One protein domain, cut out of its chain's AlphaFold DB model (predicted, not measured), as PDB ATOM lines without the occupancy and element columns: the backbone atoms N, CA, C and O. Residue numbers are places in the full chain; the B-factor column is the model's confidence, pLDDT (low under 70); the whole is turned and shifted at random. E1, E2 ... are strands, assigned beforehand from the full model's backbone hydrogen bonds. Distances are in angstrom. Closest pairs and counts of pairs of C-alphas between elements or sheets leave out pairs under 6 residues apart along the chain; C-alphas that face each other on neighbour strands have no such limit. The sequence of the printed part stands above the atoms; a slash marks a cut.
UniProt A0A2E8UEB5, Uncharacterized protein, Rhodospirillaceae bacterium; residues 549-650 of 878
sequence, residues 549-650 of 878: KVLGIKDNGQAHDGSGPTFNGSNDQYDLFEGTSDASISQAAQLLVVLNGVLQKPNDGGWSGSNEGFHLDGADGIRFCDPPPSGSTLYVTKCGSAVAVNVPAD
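What this domain is: This is residues 549 to 650 of the 878 residues of an uncharacterized protein of Rhodospirillaceae bacterium (UniProt A0A2E8UEB5). Little regular structure: long loops surround one sheet, curled like part of a barrel and folded back on itself, E3 and E6 facing E2, E5 and E4, hinged at E1. The class is all strand, with 32 of 102 printed residues in E1 to E6; the antiparallel sheet runs E3-E6-E1-E2-E5-E4. It is compact, radius of gyration of the C-alphas 12.7 A, spans 39 by 28 by 25 A.

How they stand to each other: E1, residues 549 to 555, and E2, residues 573 to 578, form a hairpin, N 554 and O 575 within hydrogen-bond range at 2.9 A. E4, residues 614 to 617, and E5, residues 621 to 624, form another, N 615 and O 623 at 2.8 A. E3, residues 591 to 595, and E6, residues 634 to 639, are neighbours, N 592 and O 637 at 2.8 A.

Where its parts are: E1, 19.5 A long, begins at C-alpha 549 (233.138, 198.796, 110.983). E6 ends at C-alpha 639 (228.586, 195.911, 107.237).

The domain as a whole: The printed part has no cut. Links E1-E2, E2-E3 and E3-E4 are long. Residues 562 to 563 and 641 to 650 have pLDDT under 70.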
ATOM      1  N   LYS A 549     232.779 197.993 109.804       80.06
ATOM      2  CA  LYS A 549     233.138 198.796 110.983       80.06
ATOM      3  C   LYS A 549     232.818 198.056 112.275       80.06
ATOM      4  O   LYS A 549     231.696 197.588 112.455       80.06
ATOM      5  N   VAL A 550     233.782 197.988 113.190       85.25
ATOM      6  CA  VAL A 550     233.554 197.473 114.547       85.25
ATOM      7  C   VAL A 550     232.767 198.515 115.338       85.25
ATOM      8  O   VAL A 550     233.151 199.683 115.359       85.25
ATOM      9  N   LEU A 551     231.681 198.096 115.983       89.19
ATOM     10  CA  LEU A 551     230.871 198.943 116.852       89.19
ATOM     11  C   LEU A 551     231.226 198.685 118.321       89.19
ATOM     12  O   LEU A 551     231.428 197.542 118.735       89.19
ATOM     13  N   GLY A 552     231.285 199.759 119.109       87.69
ATOM     14  CA  GLY A 552     231.282 199.667 120.566       87.69
ATOM     15  C   GLY A 552     229.911 199.217 121.068       87.69
ATOM     16  O   GLY A 552     228.909 199.420 120.382       87.69
ATOM     17  N   ILE A 553     229.864 198.612 122.256       90.06
ATOM     18  CA  ILE A 553     228.625 198.162 122.905       90.06
ATOM     19  C   ILE A 553     228.525 198.782 124.306       90.06
ATOM     20  O   ILE A 553     229.530 198.868 125.015       90.06
ATOM     21  N   LYS A 554     227.323 199.200 124.706       88.94
ATOM     22  CA  LYS A 554     226.959 199.678 126.053       88.94
ATOM     23  C   LYS A 554     225.645 199.020 126.501       88.94
ATOM     24  O   LYS A 554     224.923 198.474 125.671       88.94
ATOM     25  N   ASP A 555     225.318 199.055 127.793       89.75
ATOM     26  CA  ASP A 555     223.964 198.678 128.235       89.75
ATOM     27  C   ASP A 555     222.916 199.669 127.696       89.75
ATOM     28  O   ASP A 555     223.211 200.858 127.548       89.75
ATOM     29  N   ASN A 556     221.696 199.183 127.442       88.56
ATOM     30  CA  ASN A 556     220.584 199.988 126.923       88.56
ATOM     31  C   ASN A 556     220.374 201.288 127.727       88.56
ATOM     32  O   ASN A 556     220.199 201.270 128.952       88.56
ATOM     33  N   GLY A 557     220.397 202.423 127.026       82.44
ATOM     34  CA  GLY A 557     220.155 203.756 127.567       82.44
ATOM     35  C   GLY A 557     221.334 204.378 128.323       82.44
ATOM     36  O   GLY A 557     221.156 205.431 128.940       82.44
ATOM     37  N   GLN A 558     222.525 203.768 128.307       84.38
ATOM     38  CA  GLN A 558     223.727 204.357 128.912       84.38
ATOM     39  C   GLN A 558     224.387 205.427 128.026       84.38
ATOM     40  O   GLN A 558     224.106 205.573 126.832       84.38
ATOM     41  N   ALA A 559     225.310 206.186 128.620       79.31
ATOM     42  CA  ALA A 559     226.190 207.100 127.898       79.31
ATOM     43  C   ALA A 559     227.408 206.364 127.301       79.31
ATOM     44  O   ALA A 559     227.776 205.276 127.740       79.31
ATOM     45  N   HIS A 560     228.086 206.981 126.330       75.75
ATOM     46  CA  HIS A 560     229.342 206.470 125.753       75.75
ATOM     47  C   HIS A 560     230.558 206.767 126.660       75.75
ATOM     48  O   HIS A 560     231.548 207.340 126.213       75.75
ATOM     49  N   ASP A 561     230.473 206.444 127.953       71.25
ATOM     50  CA  ASP A 561     231.494 206.805 128.953       71.25
ATOM     51  C   ASP A 561     232.643 205.786 129.098       71.25
ATOM     52  O   ASP A 561     233.622 206.045 129.799       71.25
ATOM     53  N   GLY A 562     232.554 204.654 128.393       65.25
ATOM     54  CA  GLY A 562     233.567 203.597 128.394       65.25
ATOM     55  C   GLY A 562     233.382 202.520 129.467       65.25
ATOM     56  O   GLY A 562     234.226 201.630 129.550       65.25
ATOM     57  N   SER A 563     232.290 202.541 130.243       66.62
ATOM     58  CA  SER A 563     231.996 201.520 131.270       66.62
ATOM     59  C   SER A 563     231.825 200.096 130.714       66.62
ATOM     60  O   SER A 563     232.031 199.125 131.440       66.62
ATOM     61  N   GLY A 564     231.492 199.970 129.424       74.12
ATOM     62  CA  GLY A 564     231.219 198.698 128.752       74.12
ATOM     63  C   GLY A 564     229.819 198.130 129.049       74.12
ATOM     64  O   GLY A 564     229.054 198.734 129.798       74.12
ATOM     65  N   PRO A 565     229.455 196.995 128.428       86.62
ATOM     66  CA  PRO A 565     228.180 196.312 128.658       86.62
ATOM     67  C   PRO A 565     228.213 195.390 129.893       86.62
ATOM     68  O   PRO A 565     229.161 194.626 130.096       86.62
ATOM     69  N   THR A 566     227.142 195.397 130.687       88.31
ATOM     70  CA  THR A 566     226.977 194.576 131.895       88.31
ATOM     71  C   THR A 566     226.281 193.257 131.572       88.31
ATOM     72  O   THR A 566     225.083 193.074 131.803       88.31
ATOM     73  N   PHE A 567     227.050 192.273 131.107       90.31
ATOM     74  CA  PHE A 567     226.553 190.900 131.005       90.31
ATOM     75  C   PHE A 567     226.347 190.304 132.399       90.31
ATOM     76  O   PHE A 567     227.268 190.282 133.218       90.31
ATOM     77  N   ASN A 568     225.136 189.820 132.680       87.94
ATOM     78  CA  ASN A 568     224.749 189.318 134.004       87.94
ATOM     79  C   ASN A 568     223.757 188.136 133.971       87.94
ATOM     80  O   ASN A 568     223.343 187.673 135.031       87.94
ATOM     81  N   GLY A 569     223.388 187.629 132.787       85.44
ATOM     82  CA  GLY A 569     222.362 186.592 132.620       85.44
ATOM     83  C   GLY A 569     220.929 187.085 132.846       85.44
ATOM     84  O   GLY A 569     220.056 186.301 133.212       85.44
ATOM     85  N   SER A 570     220.672 188.389 132.711       87.56
ATOM     86  CA  SER A 570     219.330 188.978 132.846       87.56
ATOM     87  C   SER A 570     219.101 190.231 131.992       87.56
ATOM     88  O   SER A 570     217.957 190.479 131.626       87.56
ATOM     89  N   ASN A 571     220.138 191.005 131.647       89.31
ATOM     90  CA  ASN A 571     220.037 192.048 130.622       89.31
ATOM     91  C   ASN A 571     220.147 191.429 129.217       89.31
ATOM     92  O   ASN A 571     221.154 190.791 128.899       89.31
ATOM     93  N   ASP A 572     219.132 191.630 128.379       90.62
ATOM     94  CA  ASP A 572     219.080 191.177 126.988       90.62
ATOM     95  C   ASP A 572     219.259 192.304 125.956       90.62
ATOM     96  O   ASP A 572     219.493 191.995 124.787       90.62
ATOM     97  N   GLN A 573     219.202 193.579 126.365       92.38
ATOM     98  CA  GLN A 573     219.281 194.754 125.486       92.38
ATOM     99  C   GLN A 573     220.594 195.535 125.658       92.38
ATOM    100  O   GLN A 573     220.986 195.901 126.771       92.38
ATOM    101  N   TYR A 574     221.236 195.848 124.533       92.56
ATOM    102  CA  TYR A 574     222.506 196.571 124.473       92.56
ATOM    103  C   TYR A 574     222.519 197.520 123.275       92.56
ATOM    104  O   TYR A 574     222.144 197.119 122.174       92.56
ATOM    105  N   ASP A 575     223.007 198.741 123.464       91.81
ATOM    106  CA  ASP A 575     223.102 199.724 122.383       91.81
ATOM    107  C   ASP A 575     224.484 199.665 121.732       91.81
ATOM    108  O   ASP A 575     225.509 199.471 122.400       91.81
ATOM    109  N   LEU A 576     224.518 199.878 120.420       92.06
ATOM    110  CA  LEU A 576     225.730 199.886 119.615       92.06
ATOM    111  C   LEU A 576     226.122 201.312 119.232       92.06
ATOM    112  O   LEU A 576     225.264 202.156 118.984       92.06
ATOM    113  N   PHE A 577     227.423 201.589 119.149       88.62
ATOM    114  CA  PHE A 577     227.920 202.936 118.862       88.62
ATOM    115  C   PHE A 577     229.174 202.971 117.983       88.62
ATOM    116  O   PHE A 577     230.022 202.078 118.028       88.62
ATOM    117  N   GLU A 578     229.302 204.030 117.183       85.81
ATOM    118  CA  GLU A 578     230.449 204.304 116.315       85.81
ATOM    119  C   GLU A 578     231.219 205.508 116.893       85.81
ATOM    120  O   GLU A 578     230.769 206.652 116.841       85.81
ATOM    121  N   GLY A 579     232.370 205.250 117.521       81.25
ATOM    122  CA  GLY A 579     233.175 206.282 118.184       81.25
ATOM    123  C   GLY A 579     232.505 206.859 119.438       81.25
ATOM    124  O   GLY A 579     232.647 206.304 120.523       81.25
ATOM    125  N   THR A 580     231.802 207.984 119.291       78.75
ATOM    126  CA  THR A 580     231.145 208.732 120.385       78.75
ATOM    127  C   THR A 580     229.667 209.027 120.101       78.75
ATOM    128  O   THR A 580     229.118 210.002 120.614       78.75
ATOM    129  N   SER A 581     229.030 208.253 119.222       83.12
ATOM    130  CA  SER A 581     227.624 208.430 118.844       83.12
ATOM    131  C   SER A 581     226.962 207.085 118.573       83.12
ATOM    132  O   SER A 581     227.613 206.168 118.069       83.12
ATOM    133  N   ASP A 582     225.679 206.971 118.907       87.38
ATOM    134  CA  ASP A 582     224.870 205.778 118.655       87.38
ATOM    135  C   ASP A 582     224.910 205.375 117.171       87.38
ATOM    136  O   ASP A 582     224.957 206.215 116.265       87.38
ATOM    137  N   ALA A 583     224.974 204.069 116.917       87.38
ATOM    138  CA  ALA A 583     225.155 203.533 115.577       87.38
ATOM    139  C   ALA A 583     223.870 203.678 114.752       87.38
ATOM    140  O   ALA A 583     222.767 203.538 115.262       87.38
ATOM    141  N   SER A 584     224.006 203.904 113.443       86.81
ATOM    142  CA  SER A 584     222.866 203.883 112.520       86.81
ATOM    143  C   SER A 584     222.876 202.601 111.688       86.81
ATOM    144  O   SER A 584     223.766 202.396 110.852       86.81
ATOM    145  N   ILE A 585     221.911 201.726 111.956       88.00
ATOM    146  CA  ILE A 585     221.713 200.395 111.371       88.00
ATOM    147  C   ILE A 585     220.230 200.289 110.969       88.00
ATOM    148  O   ILE A 585     219.364 200.837 111.646       88.00
ATOM    149  N   SER A 586     219.915 199.624 109.851       85.31
ATOM    150  CA  SER A 586     218.539 199.537 109.329       85.31
ATOM    151  C   SER A 586     217.981 198.118 109.200       85.31
ATOM    152  O   SER A 586     216.763 197.969 109.112       85.31
ATOM    153  N   GLN A 587     218.826 197.079 109.196       85.06
ATOM    154  CA  GLN A 587     218.415 195.666 109.158       85.06
ATOM    155  C   GLN A 587     219.380 194.785 109.966       85.06
ATOM    156  O   GLN A 587     220.587 195.030 109.963       85.06
ATOM    157  N   ALA A 588     218.879 193.737 110.632       84.25
ATOM    158  CA  ALA A 588     219.697 192.900 111.520       84.25
ATOM    159  C   ALA A 588     220.811 192.150 110.765       84.25
ATOM    160  O   ALA A 588     221.914 191.998 111.285       84.25
ATOM    161  N   ALA A 589     220.562 191.776 109.506       80.38
ATOM    162  CA  ALA A 589     221.545 191.168 108.605       80.38
ATOM    163  C   ALA A 589     222.757 192.066 108.263       80.38
ATOM    164  O   ALA A 589     223.725 191.575 107.680       80.38
ATOM    165  N   GLN A 590     222.736 193.355 108.636       84.81
ATOM    166  CA  GLN A 590     223.909 194.233 108.559       84.81
ATOM    167  C   GLN A 590     224.912 194.014 109.701       84.81
ATOM    168  O   GLN A 590     226.005 194.575 109.645       84.81
ATOM    169  N   LEU A 591     224.568 193.254 110.748       87.75
ATOM    170  CA  LEU A 591     225.417 193.072 111.924       87.75
ATOM    171  C   LEU A 591     225.978 191.651 112.022       87.75
ATOM    172  O   LEU A 591     225.250 190.669 112.142       87.75
ATOM    173  N   LEU A 592     227.303 191.568 112.084       88.56
ATOM    174  CA  LEU A 592     228.045 190.381 112.479       88.56
ATOM    175  C   LEU A 592     228.257 190.429 114.004       88.56
ATOM    176  O   LEU A 592     229.218 191.034 114.485       88.56
ATOM    177  N   VAL A 593     227.319 189.854 114.762       89.19
ATOM    178  CA  VAL A 593     227.295 189.858 116.239       89.19
ATOM    179  C   VAL A 593     227.925 188.571 116.771       89.19
ATOM    180  O   VAL A 593     227.408 187.491 116.516       89.19
ATOM    181  N   VAL A 594     229.023 188.651 117.519       88.44
ATOM    182  CA  VAL A 594     229.778 187.489 118.023       88.44
ATOM    183  C   VAL A 594     229.836 187.527 119.548       88.44
ATOM    184  O   VAL A 594     230.534 188.361 120.125       88.44
ATOM    185  N   LEU A 595     229.121 186.611 120.204       88.56
ATOM    186  CA  LEU A 595     229.052 186.482 121.662       88.56
ATOM    187  C   LEU A 595     229.878 185.269 122.111       88.56
ATOM    188  O   LEU A 595     229.666 184.165 121.618       88.56
ATOM    189  N   ASN A 596     230.826 185.460 123.031       87.56
ATOM    190  CA  ASN A 596     231.739 184.423 123.537       87.56
ATOM    191  C   ASN A 596     232.464 183.634 122.426       87.56
ATOM    192  O   ASN A 596     232.674 182.428 122.530       87.56
ATOM    193  N   GLY A 597     232.824 184.320 121.336       78.81
ATOM    194  CA  GLY A 597     233.443 183.721 120.146       78.81
ATOM    195  C   GLY A 597     232.469 183.023 119.184       78.81
ATOM    196  O   GLY A 597     232.884 182.614 118.102       78.81
ATOM    197  N   VAL A 598     231.180 182.925 119.525       78.75
ATOM    198  CA  VAL A 598     230.139 182.289 118.704       78.75
ATOM    199  C   VAL A 598     229.337 183.348 117.948       78.75
ATOM    200  O   VAL A 598     228.728 184.236 118.553       78.75
ATOM    201  N   LEU A 599     229.307 183.241 116.617       85.25
ATOM    202  CA  LEU A 599     228.490 184.097 115.756       85.25
ATOM    203  C   LEU A 599     226.997 183.878 116.046       85.25
ATOM    204  O   LEU A 599     226.497 182.759 115.978       85.25
ATOM    205  N   GLN A 600     226.300 184.965 116.351       87.69
ATOM    206  CA  GLN A 600     224.891 184.994 116.707       87.69
ATOM    207  C   GLN A 600     224.030 185.222 115.467       87.69
ATOM    208  O   GLN A 600     224.360 186.020 114.589       87.69
ATOM    209  N   LYS A 601     222.900 184.520 115.408       85.06
ATOM    210  CA  LYS A 601     221.949 184.607 114.301       85.06
ATOM    211  C   LYS A 601     221.217 185.963 114.306       85.06
ATOM    212  O   LYS A 601     220.582 186.267 115.317       85.06
ATOM    213  N   PRO A 602     221.239 186.744 113.208       87.69
ATOM    214  CA  PRO A 602     220.309 187.852 113.027       87.69
ATOM    215  C   PRO A 602     218.901 187.309 112.753       87.69
ATOM    216  O   PRO A 602     218.731 186.360 111.982       87.69
ATOM    217  N   ASN A 603     217.888 187.916 113.366       84.31
ATOM    218  CA  ASN A 603     216.482 187.609 113.118       84.31
ATOM    219  C   ASN A 603     215.743 188.872 112.657       84.31
ATOM    220  O   ASN A 603     215.841 189.925 113.290       84.31
ATOM    221  N   ASP A 604     214.976 188.743 111.575       78.00
ATOM    222  CA  ASP A 604     214.129 189.807 111.040       78.00
ATOM    223  C   ASP A 604     212.697 189.694 111.586       78.00
ATOM    224  O   ASP A 604     212.122 188.605 111.652       78.00
ATOM    225  N   GLY A 605     212.089 190.834 111.924       76.94
ATOM    226  CA  GLY A 605     210.727 190.913 112.458       76.94
ATOM    227  C   GLY A 605     210.678 191.316 113.934       76.94
ATOM    228  O   GLY A 605     211.580 191.978 114.439       76.94
ATOM    229  N   GLY A 606     209.582 190.971 114.613       79.62
ATOM    230  CA  GLY A 606     209.385 191.286 116.031       79.62
ATOM    231  C   GLY A 606     210.068 190.274 116.952       79.62
ATOM    232  O   GLY A 606     209.946 189.071 116.731       79.62
ATOM    233  N   TRP A 607     210.741 190.769 117.995       88.62
ATOM    234  CA  TRP A 607     211.492 189.956 118.956       88.62
ATOM    235  C   TRP A 607     210.649 188.866 119.638       88.62
ATOM    236  O   TRP A 607     209.505 189.094 120.039       88.62
ATOM    237  N   SER A 608     211.269 187.702 119.848       82.88
ATOM    238  CA  SER A 608     210.780 186.653 120.744       82.88
ATOM    239  C   SER A 608     211.944 185.937 121.427       82.88
ATOM    240  O   SER A 608     212.792 185.353 120.753       82.88
ATOM    241  N   GLY A 609     211.930 185.885 122.763       81.06
ATOM    242  CA  GLY A 609     212.873 185.100 123.577       81.06
ATOM    243  C   GLY A 609     212.726 183.572 123.465       81.06
ATOM    244  O   GLY A 609     213.307 182.834 124.249       81.06
ATOM    245  N   SER A 610     211.923 183.077 122.518       81.50
ATOM    246  CA  SER A 610     211.875 181.660 122.118       81.50
ATOM    247  C   SER A 610     212.860 181.304 120.999       81.50
ATOM    248  O   SER A 610     212.922 180.144 120.596       81.50
ATOM    249  N   ASN A 611     213.529 182.302 120.421       82.44
ATOM    250  CA  ASN A 611     214.374 182.153 119.239       82.44
ATOM    251  C   ASN A 611     215.860 182.086 119.636       82.44
ATOM    252  O   ASN A 611     216.223 182.320 120.783       82.44
ATOM    253  N   GLU A 612     216.734 181.801 118.672       82.88
ATOM    254  CA  GLU A 612     218.192 181.820 118.855       82.88
ATOM    255  C   GLU A 612     218.800 183.107 118.279       82.88
ATOM    256  O   GLU A 612     218.360 183.595 117.234       82.88
ATOM    257  N   GLY A 613     219.858 183.627 118.910       88.50
ATOM    258  CA  GLY A 613     220.582 184.814 118.448       88.50
ATOM    259  C   GLY A 613     219.948 186.135 118.894       88.50
ATOM    260  O   GLY A 613     219.569 186.285 120.057       88.50
ATOM    261  N   PHE A 614     219.862 187.115 117.992       91.06
ATOM    262  CA  PHE A 614     219.469 188.494 118.302       91.06
ATOM    263  C   PHE A 614     218.478 189.089 117.286       91.06
ATOM    264  O   PHE A 614     218.314 188.576 116.179       91.06
ATOM    265  N   HIS A 615     217.838 190.190 117.674       91.38
ATOM    266  CA  HIS A 615     217.065 191.099 116.824       91.38
ATOM    267  C   HIS A 615     217.661 192.517 116.931       91.38
ATOM    268  O   HIS A 615     218.358 192.816 117.904       91.38
ATOM    269  N   LEU A 616     217.369 193.402 115.971       90.50
ATOM    270  CA  LEU A 616     217.502 194.849 116.204       90.50
ATOM    271  C   LEU A 616     216.359 195.344 117.096       90.50
ATOM    272  O   LEU A 616     215.232 194.858 116.988       90.50
ATOM    273  N   ASP A 617     216.650 196.334 117.931       86.50
ATOM    274  CA  ASP A 617     215.693 196.989 118.825       86.50
ATOM    275  C   ASP A 617     215.931 198.507 118.768       86.50
ATOM    276  O   ASP A 617     216.615 199.087 119.605       86.50
ATOM    277  N   GLY A 618     215.453 199.133 117.688       85.31
ATOM    278  CA  GLY A 618     215.814 200.503 117.304       85.31
ATOM    279  C   GLY A 618     216.707 200.544 116.060       85.31
ATOM    280  O   GLY A 618     216.663 199.637 115.227       85.31
ATOM    281  N   ALA A 619     217.485 201.621 115.915       85.25
ATOM    282  CA  ALA A 619     218.480 201.781 114.842       85.25
ATOM    283  C   ALA A 619     219.919 201.505 115.324       85.25
ATOM    284  O   ALA A 619     220.842 201.417 114.521       85.25
ATOM    285  N   ASP A 620     220.069 201.380 116.635       88.38
ATOM    286  CA  ASP A 620     221.269 201.394 117.462       88.38
ATOM    287  C   ASP A 620     221.272 200.203 118.436       88.38
ATOM    288  O   ASP A 620     222.310 199.569 118.627       88.38
ATOM    289  N   GLY A 621     220.114 199.854 119.005       89.44
ATOM    290  CA  GLY A 621     219.950 198.711 119.904       89.44
ATOM    291  C   GLY A 621     220.001 197.336 119.223       89.44
ATOM    292  O   GLY A 621     219.414 197.112 118.159       89.44
ATOM    293  N   ILE A 622     220.635 196.372 119.893       92.88
ATOM    294  CA  ILE A 622     220.438 194.932 119.680       92.88
ATOM    295  C   ILE A 622     219.819 194.285 120.916       92.88
ATOM    296  O   ILE A 622     220.159 194.609 122.057       92.88
ATOM    297  N   ARG A 623     218.942 193.309 120.678       92.44
ATOM    298  CA  ARG A 623     218.311 192.511 121.727       92.44
ATOM    299  C   ARG A 623     218.521 191.023 121.495       92.44
ATOM    300  O   ARG A 623     218.053 190.472 120.496       92.44
ATOM    301  N   PHE A 624     219.196 190.364 122.429       92.94
ATOM    302  CA  PHE A 624     219.359 188.912 122.420       92.94
ATOM    303  C   PHE A 624     218.046 188.204 122.759       92.94
ATOM    304  O   PHE A 624     217.154 188.767 123.390       92.94
ATOM    305  N   CYS A 625     217.903 186.964 122.300       89.50
ATOM    306  CA  CYS A 625     216.745 186.131 122.623       89.50
ATOM    307  C   CYS A 625     216.948 185.366 123.945       89.50
ATOM    308  O   CYS A 625     215.972 185.104 124.643       89.50
ATOM    309  N   ASP A 626     218.205 185.095 124.312       89.81
ATOM    310  CA  ASP A 626     218.639 184.583 125.617       89.81
ATOM    311  C   ASP A 626     219.653 185.582 126.232       89.81
ATOM    312  O   ASP A 626     220.606 185.957 125.537       89.81
ATOM    313  N   PRO A 627     219.464 186.094 127.468       90.81
ATOM    314  CA  PRO A 627     220.325 187.137 128.038       90.81
ATOM    315  C   PRO A 627     221.781 186.667 128.253       90.81
ATOM    316  O   PRO A 627     221.997 185.686 128.971       90.81
ATOM    317  N   PRO A 628     222.809 187.373 127.736       90.25
ATOM    318  CA  PRO A 628     224.200 186.946 127.881       90.25
ATOM    319  C   PRO A 628     224.639 186.728 129.346       90.25
ATOM    320  O   PRO A 628     224.486 187.635 130.176       90.25
ATOM    321  N   PRO A 629     225.219 185.559 129.688       88.56
ATOM    322  CA  PRO A 629     225.584 185.218 131.061       88.56
ATOM    323  C   PRO A 629     226.736 186.075 131.604       88.56
ATOM    324  O   PRO A 629     227.516 186.666 130.852       88.56
ATOM    325  N   SER A 630     226.848 186.126 132.934       89.50
ATOM    326  CA  SER A 630     227.852 186.937 133.635       89.50
ATOM    327  C   SER A 630     229.283 186.642 133.176       89.50
ATOM    328  O   SER A 630     229.690 185.483 133.107       89.50
ATOM    329  N   GLY A 631     230.046 187.698 132.875       83.50
ATOM    330  CA  GLY A 631     231.424 187.594 132.381       83.50
ATOM    331  C   GLY A 631     231.566 187.288 130.883       83.50
ATOM    332  O   GLY A 631     232.664 186.945 130.449       83.50
ATOM    333  N   SER A 632     230.491 187.404 130.095       88.38
ATOM    334  CA  SER A 632     230.559 187.230 128.637       88.38
ATOM    335  C   SER A 632     231.452 188.266 127.937       88.38
ATOM    336  O   SER A 632     231.785 189.321 128.471       88.38
ATOM    337  N   THR A 633     231.808 187.968 126.692       86.25
ATOM    338  CA  THR A 633     232.486 188.865 125.751       86.25
ATOM    339  C   THR A 633     231.628 189.027 124.502       86.25
ATOM    340  O   THR A 633     231.006 188.067 124.052       86.25
ATOM    341  N   LEU A 634     231.578 190.232 123.936       87.62
ATOM    342  CA  LEU A 634     230.758 190.547 122.768       87.62
ATOM    343  C   LEU A 634     231.547 191.423 121.798       87.62
ATOM    344  O   LEU A 634     232.206 192.377 122.206       87.62
ATOM    345  N   TYR A 635     231.460 191.095 120.517       88.00
ATOM    346  CA  TYR A 635     232.085 191.821 119.422       88.00
ATOM    347  C   TYR A 635     231.063 191.994 118.303       88.00
ATOM    348  O   TYR A 635     230.461 191.014 117.867       88.00
ATOM    349  N   VAL A 636     230.848 193.224 117.838       89.75
ATOM    350  CA  VAL A 636     229.874 193.517 116.780       89.75
ATOM    351  C   VAL A 636     230.556 194.264 115.648       89.75
ATOM    352  O   VAL A 636     231.222 195.271 115.870       89.75
ATOM    353  N   THR A 637     230.382 193.780 114.419       88.94
ATOM    354  CA  THR A 637     230.816 194.481 113.204       88.94
ATOM    355  C   THR A 637     229.614 194.781 112.323       88.94
ATOM    356  O   THR A 637     228.910 193.870 111.899       88.94
ATOM    357  N   LYS A 638     229.390 196.060 112.022       87.31
ATOM    358  CA  LYS A 638     228.441 196.511 111.003       87.31
ATOM    359  C   LYS A 638     229.064 196.361 109.619       87.31
ATOM    360  O   LYS A 638     230.219 196.732 109.424       87.31
ATOM    361  N   CYS A 639     228.282 195.875 108.662       80.25
ATOM    362  CA  CYS A 639     228.586 195.911 107.237       80.25
ATOM    363  C   CYS A 639     227.637 196.868 106.488       80.25
ATOM    364  O   CYS A 639     226.511 197.149 106.919       80.25
ATOM    365  N   GLY A 640     228.114 197.427 105.375       71.38
ATOM    366  CA  GLY A 640     227.347 198.352 104.544       71.38
ATOM    367  C   GLY A 640     226.102 197.695 103.943       71.38
ATOM    368  O   GLY A 640     226.093 196.500 103.671       71.38
ATOM    369  N   SER A 641     225.063 198.485 103.671       64.50
ATOM    370  CA  SER A 641     223.740 198.025 103.198       64.50
ATOM    371  C   SER A 641     223.718 197.289 101.845       64.50
ATOM    372  O   SER A 641     222.666 196.812 101.430       64.50
ATOM    373  N   ALA A 642     224.861 197.179 101.161       62.78
ATOM    374  CA  ALA A 642     225.048 196.358  99.963       62.78
ATOM    375  C   ALA A 642     225.489 194.907 100.265       62.78
ATOM    376  O   ALA A 642     225.579 194.098  99.342       62.78
ATOM    377  N   VAL A 643     225.782 194.570 101.527       61.19
ATOM    378  CA  VAL A 643     226.234 193.244 101.969       61.19
ATOM    379  C   VAL A 643     225.214 192.655 102.942       61.19
ATOM    380  O   VAL A 643     224.828 193.305 103.909       61.19
ATOM    381  N   ALA A 644     224.809 191.406 102.706       59.44
ATOM    382  CA  ALA A 644     223.973 190.627 103.615       59.44
ATOM    383  C   ALA A 644     224.687 189.318 103.973       59.44
ATOM    384  O   ALA A 644     225.058 188.543 103.085       59.44
ATOM    385  N   VAL A 645     224.889 189.066 105.268       62.56
ATOM    386  CA  VAL A 645     225.524 187.834 105.760       62.56
ATOM    387  C   VAL A 645     224.438 186.814 106.100       62.56
ATOM    388  O   VAL A 645     223.904 186.788 107.206       62.56
ATOM    389  N   ASN A 646     224.085 185.980 105.120       59.38
ATOM    390  CA  ASN A 646     223.065 184.946 105.296       59.38
ATOM    391  C   ASN A 646     223.499 183.866 106.301       59.38
ATOM    392  O   ASN A 646     224.658 183.446 106.330       59.38
ATOM    393  N   VAL A 647     222.530 183.352 107.063       57.81
ATOM    394  CA  VAL A 647     222.702 182.164 107.914       57.81
ATOM    395  C   VAL A 647     223.111 180.962 107.042       57.81
ATOM    396  O   VAL A 647     222.525 180.778 105.970       57.81
ATOM    397  N   PRO A 648     224.079 180.120 107.462       58.22
ATOM    398  CA  PRO A 648     224.395 178.883 106.754       58.22
ATOM    399  C   PRO A 648     223.158 177.976 106.677       58.22
ATOM    400  O   PRO A 648     222.545 177.684 107.701       58.22
ATOM    401  N   ALA A 649     222.793 177.524 105.476       53.59
ATOM    402  CA  ALA A 649     221.633 176.656 105.273       53.59
ATOM    403  C   ALA A 649     221.827 175.264 105.908       53.59
ATOM    404  O   ALA A 649     222.963 174.849 106.168       53.59
ATOM    405  N   ASP A 650     220.734 174.520 106.092       47.94
ATOM    406  CA  ASP A 650     220.748 173.150 106.624       47.94
ATOM    407  C   ASP A 650     221.817 172.280 105.933       47.94
ATOM    408  O   ASP A 650     221.890 172.194 104.707       47.94
TER     409      ASP A 650